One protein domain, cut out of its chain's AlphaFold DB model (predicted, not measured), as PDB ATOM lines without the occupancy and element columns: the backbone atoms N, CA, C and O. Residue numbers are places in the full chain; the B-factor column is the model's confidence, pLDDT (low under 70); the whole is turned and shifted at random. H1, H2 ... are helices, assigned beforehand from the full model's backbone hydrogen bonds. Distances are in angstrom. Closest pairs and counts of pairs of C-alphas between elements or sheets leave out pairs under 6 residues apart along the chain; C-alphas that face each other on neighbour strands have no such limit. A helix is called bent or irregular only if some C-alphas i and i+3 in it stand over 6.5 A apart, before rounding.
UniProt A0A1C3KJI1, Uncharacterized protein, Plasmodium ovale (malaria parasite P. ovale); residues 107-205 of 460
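Overview. This is residues 107 to 205 of the 460 residues of an uncharacterized protein of Plasmodium ovale (malaria parasite P. ovale) (UniProt A0A1C3KJI1). Two long helices, H1 and H3, lie side by side and run opposite ways, making a long, narrow body; the short helix H2 sits at one end of the pair, where the chain turns from H1 to H3, and the short helix H4 lies near the other end. After H4 a long stretch without a named element, residues 182 to 205, loops out and then runs back along the pair toward the H2 end. The printed part has 99 residues with four named helices, H1, H2, H3 and H4 in chain order, and no named strand; the class is all helix. It is only just compact, close to loose, with a radius of gyration of the C-alphas of 15.2 A, and it spans 47 by 24 by 18 A, only just a rod.

Arrangement. Start with H1, residues 107 to 135, and set beside it H3, residues 146 to 172. They touch, and their closest C-alphas are those of Leu 132 and Cys 148, 6.7 A apart. Their lines stand at a shallow tilt of 20 degrees, opposite ways, and their centres are 11.0 A apart. Between them along the chain look for H2, residues 139 to 143. It is close to H1 but not clearly touching, with the closest C-alphas, Lys 133 and Lys 139, 7.9 A apart. H2 and H3 only just touch, with 3 pairs of C-alphas within 8 A, and only at the corner by their link; H3 does so with residues 148 to 149 alone, and the closest C-alphas are those of Cys 142 and Cys 148, 5.2 A apart. Past H3, find H4, residues 177 to 181. It is close to H1 but not clearly touching, with the closest C-alphas, Ile 112 and Leu 180, 6.9 A apart. It is also close to H3 but not clearly touching, with the closest C-alphas, Lys 170 and Val 177, 6.9 A apart. H2 and H4 are apart. In H1, H2, H3 and H4 every O i to N i+4 pair is within hydrogen-bond range.

Along the chain. Find C-alpha 107 at (211.354, 177.195, 206.212); from there H1 runs 42.4 A to C-alpha 135 at (201.504, 180.188, 165.126). H2 covers residues 139 to 143 and H3 begins at C-alpha 146, from which it runs 39.3 A to C-alpha 172. H4, residues 177 to 181, ends at C-alpha 181 at (219.432, 182.024, 194.330). No helix is bent.

Size, cuts and confidence. The two C-alphas farthest apart are those of Glu 144 and Lys 174, at 47.0 A. The printed part has no cut, and the links H1 to H2, H2 to H3 and H3 to H4 are tight. The mean pLDDT of the printed part is 79.5; look for values under 70 at residue 139, residues 171 to 174, residues 176 to 188 and residues 199 to 202.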
ATOM      1  N   GLU A 107     212.075 176.102 206.881       81.44
ATOM      2  CA  GLU A 107     211.354 177.195 206.212       81.44
ATOM      3  C   GLU A 107     212.112 177.722 204.979       81.44
ATOM      4  O   GLU A 107     211.515 177.948 203.928       81.44
ATOM      5  N   CYS A 108     213.447 177.811 205.053       80.94
ATOM      6  CA  CYS A 108     214.280 178.153 203.900       80.94
ATOM      7  C   CYS A 108     214.185 177.083 202.809       80.94
ATOM      8  O   CYS A 108     214.127 177.417 201.630       80.94
ATOM      9  N   ILE A 109     214.162 175.804 203.195       79.56
ATOM     10  CA  ILE A 109     214.069 174.689 202.243       79.56
ATOM     11  C   ILE A 109     212.739 174.747 201.483       79.56
ATOM     12  O   ILE A 109     212.733 174.617 200.260       79.56
ATOM     13  N   LYS A 110     211.629 175.049 202.173       84.31
ATOM     14  CA  LYS A 110     210.329 175.270 201.521       84.31
ATOM     15  C   LYS A 110     210.388 176.413 200.508       84.31
ATOM     16  O   LYS A 110     209.901 176.246 199.399       84.31
ATOM     17  N   ILE A 111     210.994 177.551 200.865       84.31
ATOM     18  CA  ILE A 111     211.128 178.702 199.952       84.31
ATOM     19  C   ILE A 111     211.939 178.318 198.708       84.31
ATOM     20  O   ILE A 111     211.544 178.655 197.598       84.31
ATOM     21  N   ILE A 112     213.038 177.577 198.860       80.94
ATOM     22  CA  ILE A 112     213.858 177.121 197.723       80.94
ATOM     23  C   ILE A 112     213.052 176.218 196.793       80.94
ATOM     24  O   ILE A 112     213.142 176.352 195.575       80.94
ATOM     25  N   GLN A 113     212.254 175.313 197.355       82.00
ATOM     26  CA  GLN A 113     211.414 174.431 196.559       82.00
ATOM     27  C   GLN A 113     210.302 175.197 195.829       82.00
ATOM     28  O   GLN A 113     210.050 174.930 194.660       82.00
ATOM     29  N   ASP A 114     209.698 176.184 196.485       86.00
ATOM     30  CA  ASP A 114     208.687 177.085 195.918       86.00
ATOM     31  C   ASP A 114     209.265 177.916 194.748       86.00
ATOM     32  O   ASP A 114     208.612 178.123 193.723       86.00
ATOM     33  N   ILE A 115     210.532 178.338 194.861       85.06
ATOM     34  CA  ILE A 115     211.291 178.975 193.771       85.06
ATOM     35  C   ILE A 115     211.534 177.984 192.632       85.06
ATOM     36  O   ILE A 115     211.312 178.330 191.476       85.06
ATOM     37  N   HIS A 116     211.962 176.757 192.935       82.62
ATOM     38  CA  HIS A 116     212.203 175.732 191.917       82.62
ATOM     39  C   HIS A 116     210.944 175.441 191.094       82.62
ATOM     40  O   HIS A 116     210.990 175.485 189.867       82.62
ATOM     41  N   GLU A 117     209.814 175.220 191.768       86.88
ATOM     42  CA  GLU A 117     208.520 174.975 191.126       86.88
ATOM     43  C   GLU A 117     208.085 176.171 190.267       86.88
ATOM     44  O   GLU A 117     207.599 176.004 189.148       86.88
ATOM     45  N   PHE A 118     208.319 177.397 190.750       90.06
ATOM     46  CA  PHE A 118     208.106 178.597 189.945       90.06
ATOM     47  C   PHE A 118     208.959 178.600 188.671       90.06
ATOM     48  O   PHE A 118     208.431 178.901 187.603       90.06
ATOM     49  N   CYS A 119     210.243 178.255 188.756       87.06
ATOM     50  CA  CYS A 119     211.147 178.261 187.606       87.06
ATOM     51  C   CYS A 119     210.783 177.209 186.555       87.06
ATOM     52  O   CYS A 119     210.799 177.505 185.358       87.06
ATOM     53  N   GLU A 120     210.411 176.004 186.988       86.56
ATOM     54  CA  GLU A 120     209.925 174.950 186.092       86.56
ATOM     55  C   GLU A 120     208.650 175.404 185.377       86.56
ATOM     56  O   GLU A 120     208.602 175.441 184.146       86.56
ATOM     57  N   LYS A 121     207.654 175.874 186.137       90.38
ATOM     58  CA  LYS A 121     206.378 176.326 185.575       90.38
ATOM     59  C   LYS A 121     206.526 177.552 184.672       90.38
ATOM     60  O   LYS A 121     205.854 177.652 183.647       90.38
ATOM     61  N   LYS A 122     207.432 178.477 185.004       88.94
ATOM     62  CA  LYS A 122     207.765 179.625 184.146       88.94
ATOM     63  C   LYS A 122     208.299 179.148 182.795       88.94
ATOM     64  O   LYS A 122     207.844 179.631 181.762       88.94
ATOM     65  N   THR A 123     209.197 178.165 182.800       87.56
ATOM     66  CA  THR A 123     209.762 177.582 181.574       87.56
ATOM     67  C   THR A 123     208.676 176.933 180.705       87.56
ATOM     68  O   THR A 123     208.677 177.092 179.483       87.56
ATOM     69  N   GLU A 124     207.702 176.249 181.318       90.69
ATOM     70  CA  GLU A 124     206.546 175.681 180.605       90.69
ATOM     71  C   GLU A 124     205.682 176.763 179.941       90.69
ATOM     72  O   GLU A 124     205.310 176.638 178.767       90.69
ATOM     73  N   TYR A 125     205.392 177.852 180.658       89.62
ATOM     74  CA  TYR A 125     204.661 178.986 180.098       89.62
ATOM     75  C   TYR A 125     205.422 179.664 178.959       89.62
ATOM     76  O   TYR A 125     204.833 179.919 177.910       89.62
ATOM     77  N   GLU A 126     206.723 179.909 179.124       86.69
ATOM     78  CA  GLU A 126     207.570 180.492 178.080       86.69
ATOM     79  C   GLU A 126     207.561 179.628 176.811       86.69
ATOM     80  O   GLU A 126     207.416 180.154 175.707       86.69
ATOM     81  N   ALA A 127     207.626 178.300 176.948       89.12
ATOM     82  CA  ALA A 127     207.515 177.380 175.817       89.12
ATOM     83  C   ALA A 127     206.130 177.441 175.142       89.12
ATOM     84  O   ALA A 127     206.039 177.481 173.910       89.12
ATOM     85  N   SER A 128     205.051 177.492 175.933       89.19
ATOM     86  CA  SER A 128     203.670 177.618 175.441       89.19
ATOM     87  C   SER A 128     203.463 178.931 174.673       89.19
ATOM     88  O   SER A 128     202.946 178.920 173.553       89.19
ATOM     89  N   ILE A 129     203.938 180.055 175.215       86.56
ATOM     90  CA  ILE A 129     203.852 181.376 174.578       86.56
ATOM     91  C   ILE A 129     204.720 181.427 173.320       86.56
ATOM     92  O   ILE A 129     204.268 181.911 172.283       86.56
ATOM     93  N   GLN A 130     205.930 180.865 173.353       86.88
ATOM     94  CA  GLN A 130     206.788 180.794 172.169       86.88
ATOM     95  C   GLN A 130     206.137 179.979 171.044       86.88
ATOM     96  O   GLN A 130     206.283 180.322 169.870       86.88
ATOM     97  N   SER A 131     205.409 178.911 171.382       89.19
ATOM     98  CA  SER A 131     204.622 178.150 170.410       89.19
ATOM     99  C   SER A 131     203.507 179.002 169.802       89.19
ATOM    100  O   SER A 131     203.347 179.005 168.580       89.19
ATOM    101  N   LEU A 132     202.773 179.765 170.618       85.94
ATOM    102  CA  LEU A 132     201.745 180.691 170.129       85.94
ATOM    103  C   LEU A 132     202.343 181.759 169.211       85.94
ATOM    104  O   LEU A 132     201.818 181.984 168.129       85.94
ATOM    105  N   LYS A 133     203.489 182.343 169.569       85.19
ATOM    106  CA  LYS A 133     204.192 183.332 168.740       85.19
ATOM    107  C   LYS A 133     204.585 182.788 167.362       85.19
ATOM    108  O   LYS A 133     204.584 183.522 166.381       85.19
ATOM    109  N   ARG A 134     204.923 181.497 167.261       85.50
ATOM    110  CA  ARG A 134     205.199 180.855 165.960       85.50
ATOM    111  C   ARG A 134     203.928 180.638 165.138       85.50
ATOM    112  O   ARG A 134     203.995 180.711 163.917       85.50
ATOM    113  N   GLN A 135     202.800 180.360 165.791       84.44
ATOM    114  CA  GLN A 135     201.504 180.188 165.126       84.44
ATOM    115  C   GLN A 135     200.930 181.533 164.656       84.44
ATOM    116  O   GLN A 135     200.465 181.656 163.525       84.44
ATOM    117  N   TYR A 136     201.018 182.556 165.502       79.31
ATOM    118  CA  TYR A 136     200.513 183.899 165.259       79.31
ATOM    119  C   TYR A 136     201.704 184.841 165.046       79.31
ATOM    120  O   TYR A 136     202.254 185.402 165.986       79.31
ATOM    121  N   ILE A 137     202.106 184.993 163.779       72.31
ATOM    122  CA  ILE A 137     203.272 185.790 163.340       72.31
ATOM    123  C   ILE A 137     203.234 187.230 163.888       72.31
ATOM    124  O   ILE A 137     204.280 187.832 164.128       72.31
ATOM    125  N   THR A 138     202.034 187.785 164.082       72.81
ATOM    126  CA  THR A 138     201.815 189.136 164.605       72.81
ATOM    127  C   THR A 138     200.919 189.109 165.837       72.81
ATOM    128  O   THR A 138     199.991 188.306 165.930       72.81
ATOM    129  N   LYS A 139     201.172 190.034 166.765       69.69
ATOM    130  CA  LYS A 139     200.393 190.214 167.997       69.69
ATOM    131  C   LYS A 139     198.908 190.488 167.735       69.69
ATOM    132  O   LYS A 139     198.071 189.860 168.364       69.69
ATOM    133  N   SER A 140     198.587 191.299 166.725       74.62
ATOM    134  CA  SER A 140     197.197 191.573 166.326       74.62
ATOM    135  C   SER A 140     196.384 190.303 166.051       74.62
ATOM    136  O   SER A 140     195.219 190.218 166.416       74.62
ATOM    137  N   LYS A 141     197.016 189.263 165.490       76.06
ATOM    138  CA  LYS A 141     196.361 187.968 165.252       76.06
ATOM    139  C   LYS A 141     196.148 187.156 166.530       76.06
ATOM    140  O   LYS A 141     195.266 186.306 166.564       76.06
ATOM    141  N   CYS A 142     196.972 187.373 167.554       79.44
ATOM    142  CA  CYS A 142     196.760 186.793 168.878       79.44
ATOM    143  C   CYS A 142     195.582 187.474 169.583       79.44
ATOM    144  O   CYS A 142     194.778 186.786 170.203       79.44
ATOM    145  N   ASP A 143     195.449 188.796 169.438       77.81
ATOM    146  CA  ASP A 143     194.376 189.583 170.061       77.81
ATOM    147  C   ASP A 143     192.986 189.198 169.525       77.81
ATOM    148  O   ASP A 143     192.013 189.166 170.278       77.81
ATOM    149  N   GLU A 144     192.911 188.838 168.242       83.00
ATOM    150  CA  GLU A 144     191.707 188.310 167.586       83.00
ATOM    151  C   GLU A 144     191.411 186.840 167.951       83.00
ATOM    152  O   GLU A 144     190.314 186.341 167.700       83.00
ATOM    153  N   ASN A 145     192.376 186.122 168.537       88.19
ATOM    154  CA  ASN A 145     192.242 184.710 168.871       88.19
ATOM    155  C   ASN A 145     192.020 184.499 170.375       88.19
ATOM    156  O   ASN A 145     192.946 184.599 171.181       88.19
ATOM    157  N   GLU A 146     190.809 184.080 170.748       88.50
ATOM    158  CA  GLU A 146     190.431 183.857 172.152       88.50
ATOM    159  C   GLU A 146     191.351 182.875 172.898       88.50
ATOM    160  O   GLU A 146     191.631 183.062 174.081       88.50
ATOM    161  N   THR A 147     191.900 181.858 172.222       88.25
ATOM    162  CA  THR A 147     192.831 180.909 172.863       88.25
ATOM    163  C   THR A 147     194.173 181.567 173.186       88.25
ATOM    164  O   THR A 147     194.728 181.352 174.265       88.25
ATOM    165  N   CYS A 148     194.700 182.372 172.261       87.31
ATOM    166  CA  CYS A 148     195.959 183.085 172.445       87.31
ATOM    167  C   CYS A 148     195.831 184.152 173.543       87.31
ATOM    168  O   CYS A 148     196.614 184.164 174.496       87.31
ATOM    169  N   LYS A 149     194.768 184.961 173.472       87.88
ATOM    170  CA  LYS A 149     194.418 185.976 174.468       87.88
ATOM    171  C   LYS A 149     194.222 185.384 175.866       87.88
ATOM    172  O   LYS A 149     194.807 185.885 176.826       87.88
ATOM    173  N   SER A 150     193.460 184.292 175.982       90.88
ATOM    174  CA  SER A 150     193.221 183.604 177.256       90.88
ATOM    175  C   SER A 150     194.525 183.112 177.892       90.88
ATOM    176  O   SER A 150     194.782 183.416 179.056       90.88
ATOM    177  N   LYS A 151     195.404 182.455 177.122       90.31
ATOM    178  CA  LYS A 151     196.705 181.978 177.625       90.31
ATOM    179  C   LYS A 151     197.646 183.109 178.046       90.31
ATOM    180  O   LYS A 151     198.301 183.000 179.080       90.31
ATOM    181  N   CYS A 152     197.720 184.192 177.271       88.38
ATOM    182  CA  CYS A 152     198.517 185.363 177.647       88.38
ATOM    183  C   CYS A 152     197.986 186.018 178.937       88.38
ATOM    184  O   CYS A 152     198.772 186.426 179.797       88.38
ATOM    185  N   SER A 153     196.661 186.092 179.101       89.19
ATOM    186  CA  SER A 153     196.028 186.611 180.318       89.19
ATOM    187  C   SER A 153     196.313 185.723 181.536       89.19
ATOM    188  O   SER A 153     196.731 186.236 182.575       89.19
ATOM    189  N   GLU A 154     196.176 184.400 181.393       92.50
ATOM    190  CA  GLU A 154     196.485 183.419 182.441       92.50
ATOM    191  C   GLU A 154     197.935 183.544 182.920       92.50
ATOM    192  O   GLU A 154     198.186 183.665 184.120       92.50
ATOM    193  N   TYR A 155     198.890 183.597 181.986       89.81
ATOM    194  CA  TYR A 155     200.301 183.762 182.317       89.81
ATOM    195  C   TYR A 155     200.586 185.089 183.034       89.81
ATOM    196  O   TYR A 155     201.278 185.101 184.051       89.81
ATOM    197  N   THR A 156     200.031 186.202 182.540       88.06
ATOM    198  CA  THR A 156     200.222 187.532 183.148       88.06
ATOM    199  C   THR A 156     199.711 187.560 184.582       88.06
ATOM    200  O   THR A 156     200.402 188.035 185.486       88.06
ATOM    201  N   LYS A 157     198.509 187.013 184.796       92.31
ATOM    202  CA  LYS A 157     197.902 186.904 186.119       92.31
ATOM    203  C   LYS A 157     198.774 186.058 187.046       92.31
ATOM    204  O   LYS A 157     199.139 186.526 188.123       92.31
ATOM    205  N   TRP A 158     199.183 184.871 186.596       93.31
ATOM    206  CA  TRP A 158     200.049 183.974 187.362       93.31
ATOM    207  C   TRP A 158     201.390 184.631 187.732       93.31
ATOM    208  O   TRP A 158     201.820 184.545 188.881       93.31
ATOM    209  N   MET A 159     202.036 185.341 186.803       90.00
ATOM    210  CA  MET A 159     203.289 186.059 187.073       90.00
ATOM    211  C   MET A 159     203.120 187.153 188.132       90.00
ATOM    212  O   MET A 159     203.962 187.268 189.025       90.00
ATOM    213  N   SER A 160     202.033 187.929 188.068       89.12
ATOM    214  CA  SER A 160     201.740 188.973 189.059       89.12
ATOM    215  C   SER A 160     201.475 188.389 190.448       89.12
ATOM    216  O   SER A 160     202.003 188.894 191.437       89.12
ATOM    217  N   GLU A 161     200.693 187.310 190.533       92.69
ATOM    218  CA  GLU A 161     200.420 186.607 191.794       92.69
ATOM    219  C   GLU A 161     201.717 186.084 192.425       92.69
ATOM    220  O   GLU A 161     201.959 186.264 193.621       92.69
ATOM    221  N   ARG A 162     202.605 185.492 191.616       91.75
ATOM    222  CA  ARG A 162     203.889 184.963 192.097       91.75
ATOM    223  C   ARG A 162     204.875 186.056 192.493       91.75
ATOM    224  O   ARG A 162     205.599 185.865 193.467       91.75
ATOM    225  N   LYS A 163     204.877 187.204 191.807       90.44
ATOM    226  CA  LYS A 163     205.681 188.369 192.210       90.44
ATOM    227  C   LYS A 163     205.316 188.830 193.622       90.44
ATOM    228  O   LYS A 163     206.206 189.021 194.451       90.44
ATOM    229  N   ASN A 164     204.020 188.961 193.904       89.00
ATOM    230  CA  ASN A 164     203.538 189.385 195.220       89.00
ATOM    231  C   ASN A 164     203.893 188.355 196.297       89.00
ATOM    232  O   ASN A 164     204.519 188.707 197.292       89.00
ATOM    233  N   HIS A 165     203.629 187.072 196.030       90.19
ATOM    234  CA  HIS A 165     203.968 185.965 196.931       90.19
ATOM    235  C   HIS A 165     205.446 185.956 197.351       90.19
ATOM    236  O   HIS A 165     205.767 185.841 198.534       90.19
ATOM    237  N   PHE A 166     206.378 186.099 196.401       87.38
ATOM    238  CA  PHE A 166     207.807 186.120 196.734       87.38
ATOM    239  C   PHE A 166     208.251 187.420 197.413       87.38
ATOM    240  O   PHE A 166     209.190 187.390 198.209       87.38
ATOM    241  N   SER A 167     207.576 188.539 197.141       84.38
ATOM    242  CA  SER A 167     207.842 189.819 197.807       84.38
ATOM    243  C   SER A 167     207.451 189.771 199.286       84.38
ATOM    244  O   SER A 167     208.241 190.178 200.139       84.38
ATOM    245  N   GLU A 168     206.291 189.191 199.598       85.62
ATOM    246  CA  GLU A 168     205.834 188.953 200.972       85.62
ATOM    247  C   GLU A 168     206.793 188.007 201.703       85.62
ATOM    248  O   GLU A 168     207.369 188.370 202.732       85.62
ATOM    249  N   LYS A 169     207.104 186.843 201.112       82.19
ATOM    250  CA  LYS A 169     208.023 185.871 201.732       82.19
ATOM    251  C   LYS A 169     209.439 186.396 201.942       82.19
ATOM    252  O   LYS A 169     210.110 185.976 202.884       82.19
ATOM    253  N   LYS A 170     209.916 187.306 201.089       76.00
ATOM    254  CA  LYS A 170     211.216 187.968 201.268       76.00
ATOM    255  C   LYS A 170     211.254 188.807 202.547       76.00
ATOM    256  O   LYS A 170     212.309 188.886 203.166       76.00
ATOM    257  N   SER A 171     210.131 189.416 202.933       69.62
ATOM    258  CA  SER A 171     210.031 190.228 204.151       69.62
ATOM    259  C   SER A 171     209.950 189.387 205.432       69.62
ATOM    260  O   SER A 171     210.430 189.812 206.479       69.62
ATOM    261  N   GLU A 172     209.414 188.167 205.339       68.62
ATOM    262  CA  GLU A 172     209.207 187.272 206.485       68.62
ATOM    263  C   GLU A 172     210.390 186.329 206.750       68.62
ATOM    264  O   GLU A 172     210.622 185.881 207.878       68.62
ATOM    265  N   ALA A 173     211.151 185.982 205.711       63.19
ATOM    266  CA  ALA A 173     212.177 184.963 205.823       63.19
ATOM    267  C   ALA A 173     213.441 185.487 206.523       63.19
ATOM    268  O   ALA A 173     214.159 186.340 206.011       63.19
ATOM    269  N   LYS A 174     213.838 184.826 207.621       68.88
ATOM    270  CA  LYS A 174     215.205 184.915 208.192       68.88
ATOM    271  C   LYS A 174     216.295 184.372 207.250       68.88
ATOM    272  O   LYS A 174     217.474 184.361 207.594       68.88
ATOM    273  N   CYS A 175     215.905 183.840 206.097       70.25
ATOM    274  CA  CYS A 175     216.789 183.222 205.126       70.25
ATOM    275  C   CYS A 175     217.265 184.287 204.141       70.25
ATOM    276  O   CYS A 175     216.446 184.922 203.484       70.25
ATOM    277  N   SER A 176     218.578 184.437 203.973       68.12
ATOM    278  CA  SER A 176     219.126 185.320 202.942       68.12
ATOM    279  C   SER A 176     218.783 184.762 201.551       68.12
ATOM    280  O   SER A 176     219.433 183.837 201.059       68.12
ATOM    281  N   VAL A 177     217.698 185.257 200.941       64.19
ATOM    282  CA  VAL A 177     217.152 184.760 199.659       64.19
ATOM    283  C   VAL A 177     218.151 184.941 198.507       64.19
ATOM    284  O   VAL A 177     218.203 184.128 197.589       64.19
ATOM    285  N   SER A 178     219.023 185.946 198.595       61.62
ATOM    286  CA  SER A 178     220.115 186.182 197.643       61.62
ATOM    287  C   SER A 178     221.150 185.048 197.626       61.62
ATOM    288  O   SER A 178     221.572 184.611 196.557       61.62
ATOM    289  N   GLU A 179     221.513 184.496 198.789       62.69
ATOM    290  CA  GLU A 179     222.411 183.334 198.877       62.69
ATOM    291  C   GLU A 179     221.773 182.048 198.348       62.69
ATOM    292  O   GLU A 179     222.474 181.120 197.944       62.69
ATOM    293  N   LEU A 180     220.442 181.968 198.411       61.38
ATOM    294  CA  LEU A 180     219.678 180.819 197.935       61.38
ATOM    295  C   LEU A 180     219.640 180.761 196.413       61.38
ATOM    296  O   LEU A 180     219.684 179.672 195.848       61.38
ATOM    297  N   TYR A 181     219.595 181.924 195.769       61.53
ATOM    298  CA  TYR A 181     219.432 182.024 194.330       61.53
ATOM    299  C   TYR A 181     220.736 181.832 193.545       61.53
ATOM    300  O   TYR A 181     220.751 181.092 192.570       61.53
ATOM    301  N   ASN A 182     221.857 182.405 193.998       58.66
ATOM    302  CA  ASN A 182     223.140 182.341 193.272       58.66
ATOM    303  C   ASN A 182     223.704 180.913 193.085       58.66
ATOM    304  O   ASN A 182     224.755 180.743 192.472       58.66
ATOM    305  N   LYS A 183     223.041 179.889 193.636       55.62
ATOM    306  CA  LYS A 183     223.453 178.481 193.581       55.62
ATOM    307  C   LYS A 183     222.439 177.554 192.913       55.62
ATOM    308  O   LYS A 183     222.752 176.377 192.739       55.62
ATOM    309  N   THR A 184     221.244 178.024 192.552       54.53
ATOM    310  CA  THR A 184     220.332 177.218 191.734       54.53
ATOM    311  C   THR A 184     220.750 177.370 190.270       54.53
ATOM    312  O   THR A 184     221.007 178.472 189.801       54.53
ATOM    313  N   HIS A 185     220.846 176.267 189.522       56.50
ATOM    314  CA  HIS A 185     221.293 176.250 188.115       56.50
ATOM    315  C   HIS A 185     220.378 177.025 187.135       56.50
ATOM    316  O   HIS A 185     220.599 177.005 185.923       56.50
ATOM    317  N   TYR A 186     219.349 177.713 187.629       62.41
ATOM    318  CA  TYR A 186     218.407 178.479 186.825       62.41
ATOM    319  C   TYR A 186     218.911 179.904 186.646       62.41
ATOM    320  O   TYR A 186     218.368 180.825 187.241       62.41
ATOM    321  N   ASN A 187     219.919 180.103 185.795       59.75
ATOM    322  CA  ASN A 187     220.545 181.415 185.579       59.75
ATOM    323  C   ASN A 187     219.547 182.545 185.214       59.75
ATOM    324  O   ASN A 187     219.853 183.716 185.428       59.75
ATOM    325  N   ASN A 188     218.332 182.212 184.751       65.56
ATOM    326  CA  ASN A 188     217.315 183.160 184.271       65.56
ATOM    327  C   ASN A 188     216.065 183.301 185.175       65.56
ATOM    328  O   ASN A 188     215.055 183.864 184.747       65.56
ATOM    329  N   CYS A 189     216.079 182.775 186.402       76.75
ATOM    330  CA  CYS A 189     214.893 182.710 187.265       76.75
ATOM    331  C   CYS A 189     215.059 183.441 188.612       76.75
ATOM    332  O   CYS A 189     214.700 182.928 189.673       76.75
ATOM    333  N   ASN A 190     215.615 184.655 188.600       79.50
ATOM    334  CA  ASN A 190     215.952 185.372 189.829       79.50
ATOM    335  C   ASN A 190     214.725 186.007 190.478       79.50
ATOM    336  O   ASN A 190     214.452 187.180 190.247       79.50
ATOM    337  N   VAL A 191     214.039 185.279 191.357       81.31
ATOM    338  CA  VAL A 191     212.863 185.789 192.089       81.31
ATOM    339  C   VAL A 191     213.159 186.988 192.998       81.31
ATOM    340  O   VAL A 191     212.234 187.614 193.501       81.31
ATOM    341  N   THR A 192     214.431 187.317 193.252       76.75
ATOM    342  CA  THR A 192     214.801 188.524 194.012       76.75
ATOM    343  C   THR A 192     214.964 189.756 193.135       76.75
ATOM    344  O   THR A 192     214.963 190.870 193.662       76.75
ATOM    345  N   ASN A 193     215.112 189.553 191.826       81.69
ATOM    346  CA  ASN A 193     215.221 190.609 190.843       81.69
ATOM    347  C   ASN A 193     213.872 190.781 190.148       81.69
ATOM    348  O   ASN A 193     213.390 189.868 189.476       81.69
ATOM    349  N   ASP A 194     213.311 191.980 190.250       80.44
ATOM    350  CA  ASP A 194     212.094 192.366 189.544       80.44
ATOM    351  C   ASP A 194     212.180 192.094 188.040       80.44
ATOM    352  O   ASP A 194     211.173 191.719 187.443       80.44
ATOM    353  N   ALA A 195     213.375 192.172 187.442       79.62
ATOM    354  CA  ALA A 195     213.608 191.844 186.038       79.62
ATOM    355  C   ALA A 195     213.227 190.399 185.667       79.62
ATOM    356  O   ALA A 195     212.848 190.138 184.533       79.62
ATOM    357  N   SER A 196     213.251 189.452 186.610       76.50
ATOM    358  CA  SER A 196     212.806 188.073 186.346       76.50
ATOM    359  C   SER A 196     211.293 187.946 186.236       76.50
ATOM    360  O   SER A 196     210.802 186.948 185.699       76.50
ATOM    361  N   PHE A 197     210.573 188.934 186.766       80.12
ATOM    362  CA  PHE A 197     209.141 189.112 186.571       80.12
ATOM    363  C   PHE A 197     208.833 190.096 185.443       80.12
ATOM    364  O   PHE A 197     207.698 190.132 184.971       80.12
ATOM    365  N   GLN A 198     209.825 190.877 185.004       70.75
ATOM    366  CA  GLN A 198     209.697 191.696 183.811       70.75
ATOM    367  C   GLN A 198     209.612 190.796 182.583       70.75
ATOM    368  O   GLN A 198     210.247 189.748 182.455       70.75
ATOM    369  N   TYR A 199     208.726 191.220 181.699       64.06
ATOM    370  CA  TYR A 199     208.315 190.489 180.526       64.06
ATOM    371  C   TYR A 199     209.468 190.403 179.521       64.06
ATOM    372  O   TYR A 199     209.843 191.401 178.921       64.06
ATOM    373  N   THR A 200     209.999 189.207 179.274       56.06
ATOM    374  CA  THR A 200     210.919 188.955 178.148       56.06
ATOM    375  C   THR A 200     210.184 188.662 176.836       56.06
ATOM    376  O   THR A 200     210.816 188.407 175.811       56.06
ATOM    377  N   MET A 201     208.844 188.692 176.831       60.53
ATOM    378  CA  MET A 201     208.031 188.435 175.641       60.53
ATOM    379  C   MET A 201     206.970 189.516 175.410       60.53
ATOM    380  O   MET A 201     205.822 189.360 175.822       60.53
ATOM    381  N   ASP A 202     207.321 190.548 174.637       67.62
ATOM    382  CA  ASP A 202     206.432 191.631 174.152       67.62
ATOM    383  C   ASP A 202     205.099 191.147 173.543       67.62
ATOM    384  O   ASP A 202     204.126 191.893 173.415       67.62
ATOM    385  N   PHE A 203     205.056 189.872 173.153       72.75
ATOM    386  CA  PHE A 203     203.930 189.209 172.514       72.75
ATOM    387  C   PHE A 203     202.650 189.195 173.366       72.75
ATOM    388  O   PHE A 203     201.577 189.390 172.810       72.75
ATOM    389  N   CYS A 204     202.749 189.017 174.689       77.06
ATOM    390  CA  CYS A 204     201.582 188.942 175.585       77.06
ATOM    391  C   CYS A 204     201.340 190.224 176.408       77.06
ATOM    392  O   CYS A 204     200.451 190.242 177.255       77.06
ATOM    393  N   TYR A 205     202.120 191.291 176.202       70.50
ATOM    394  CA  TYR A 205     201.936 192.534 176.952       70.50
ATOM    395  C   TYR A 205     200.705 193.289 176.441       70.50
ATOM    396  O   TYR A 205     200.751 193.890 175.370       70.50
TER     397      TYR A 205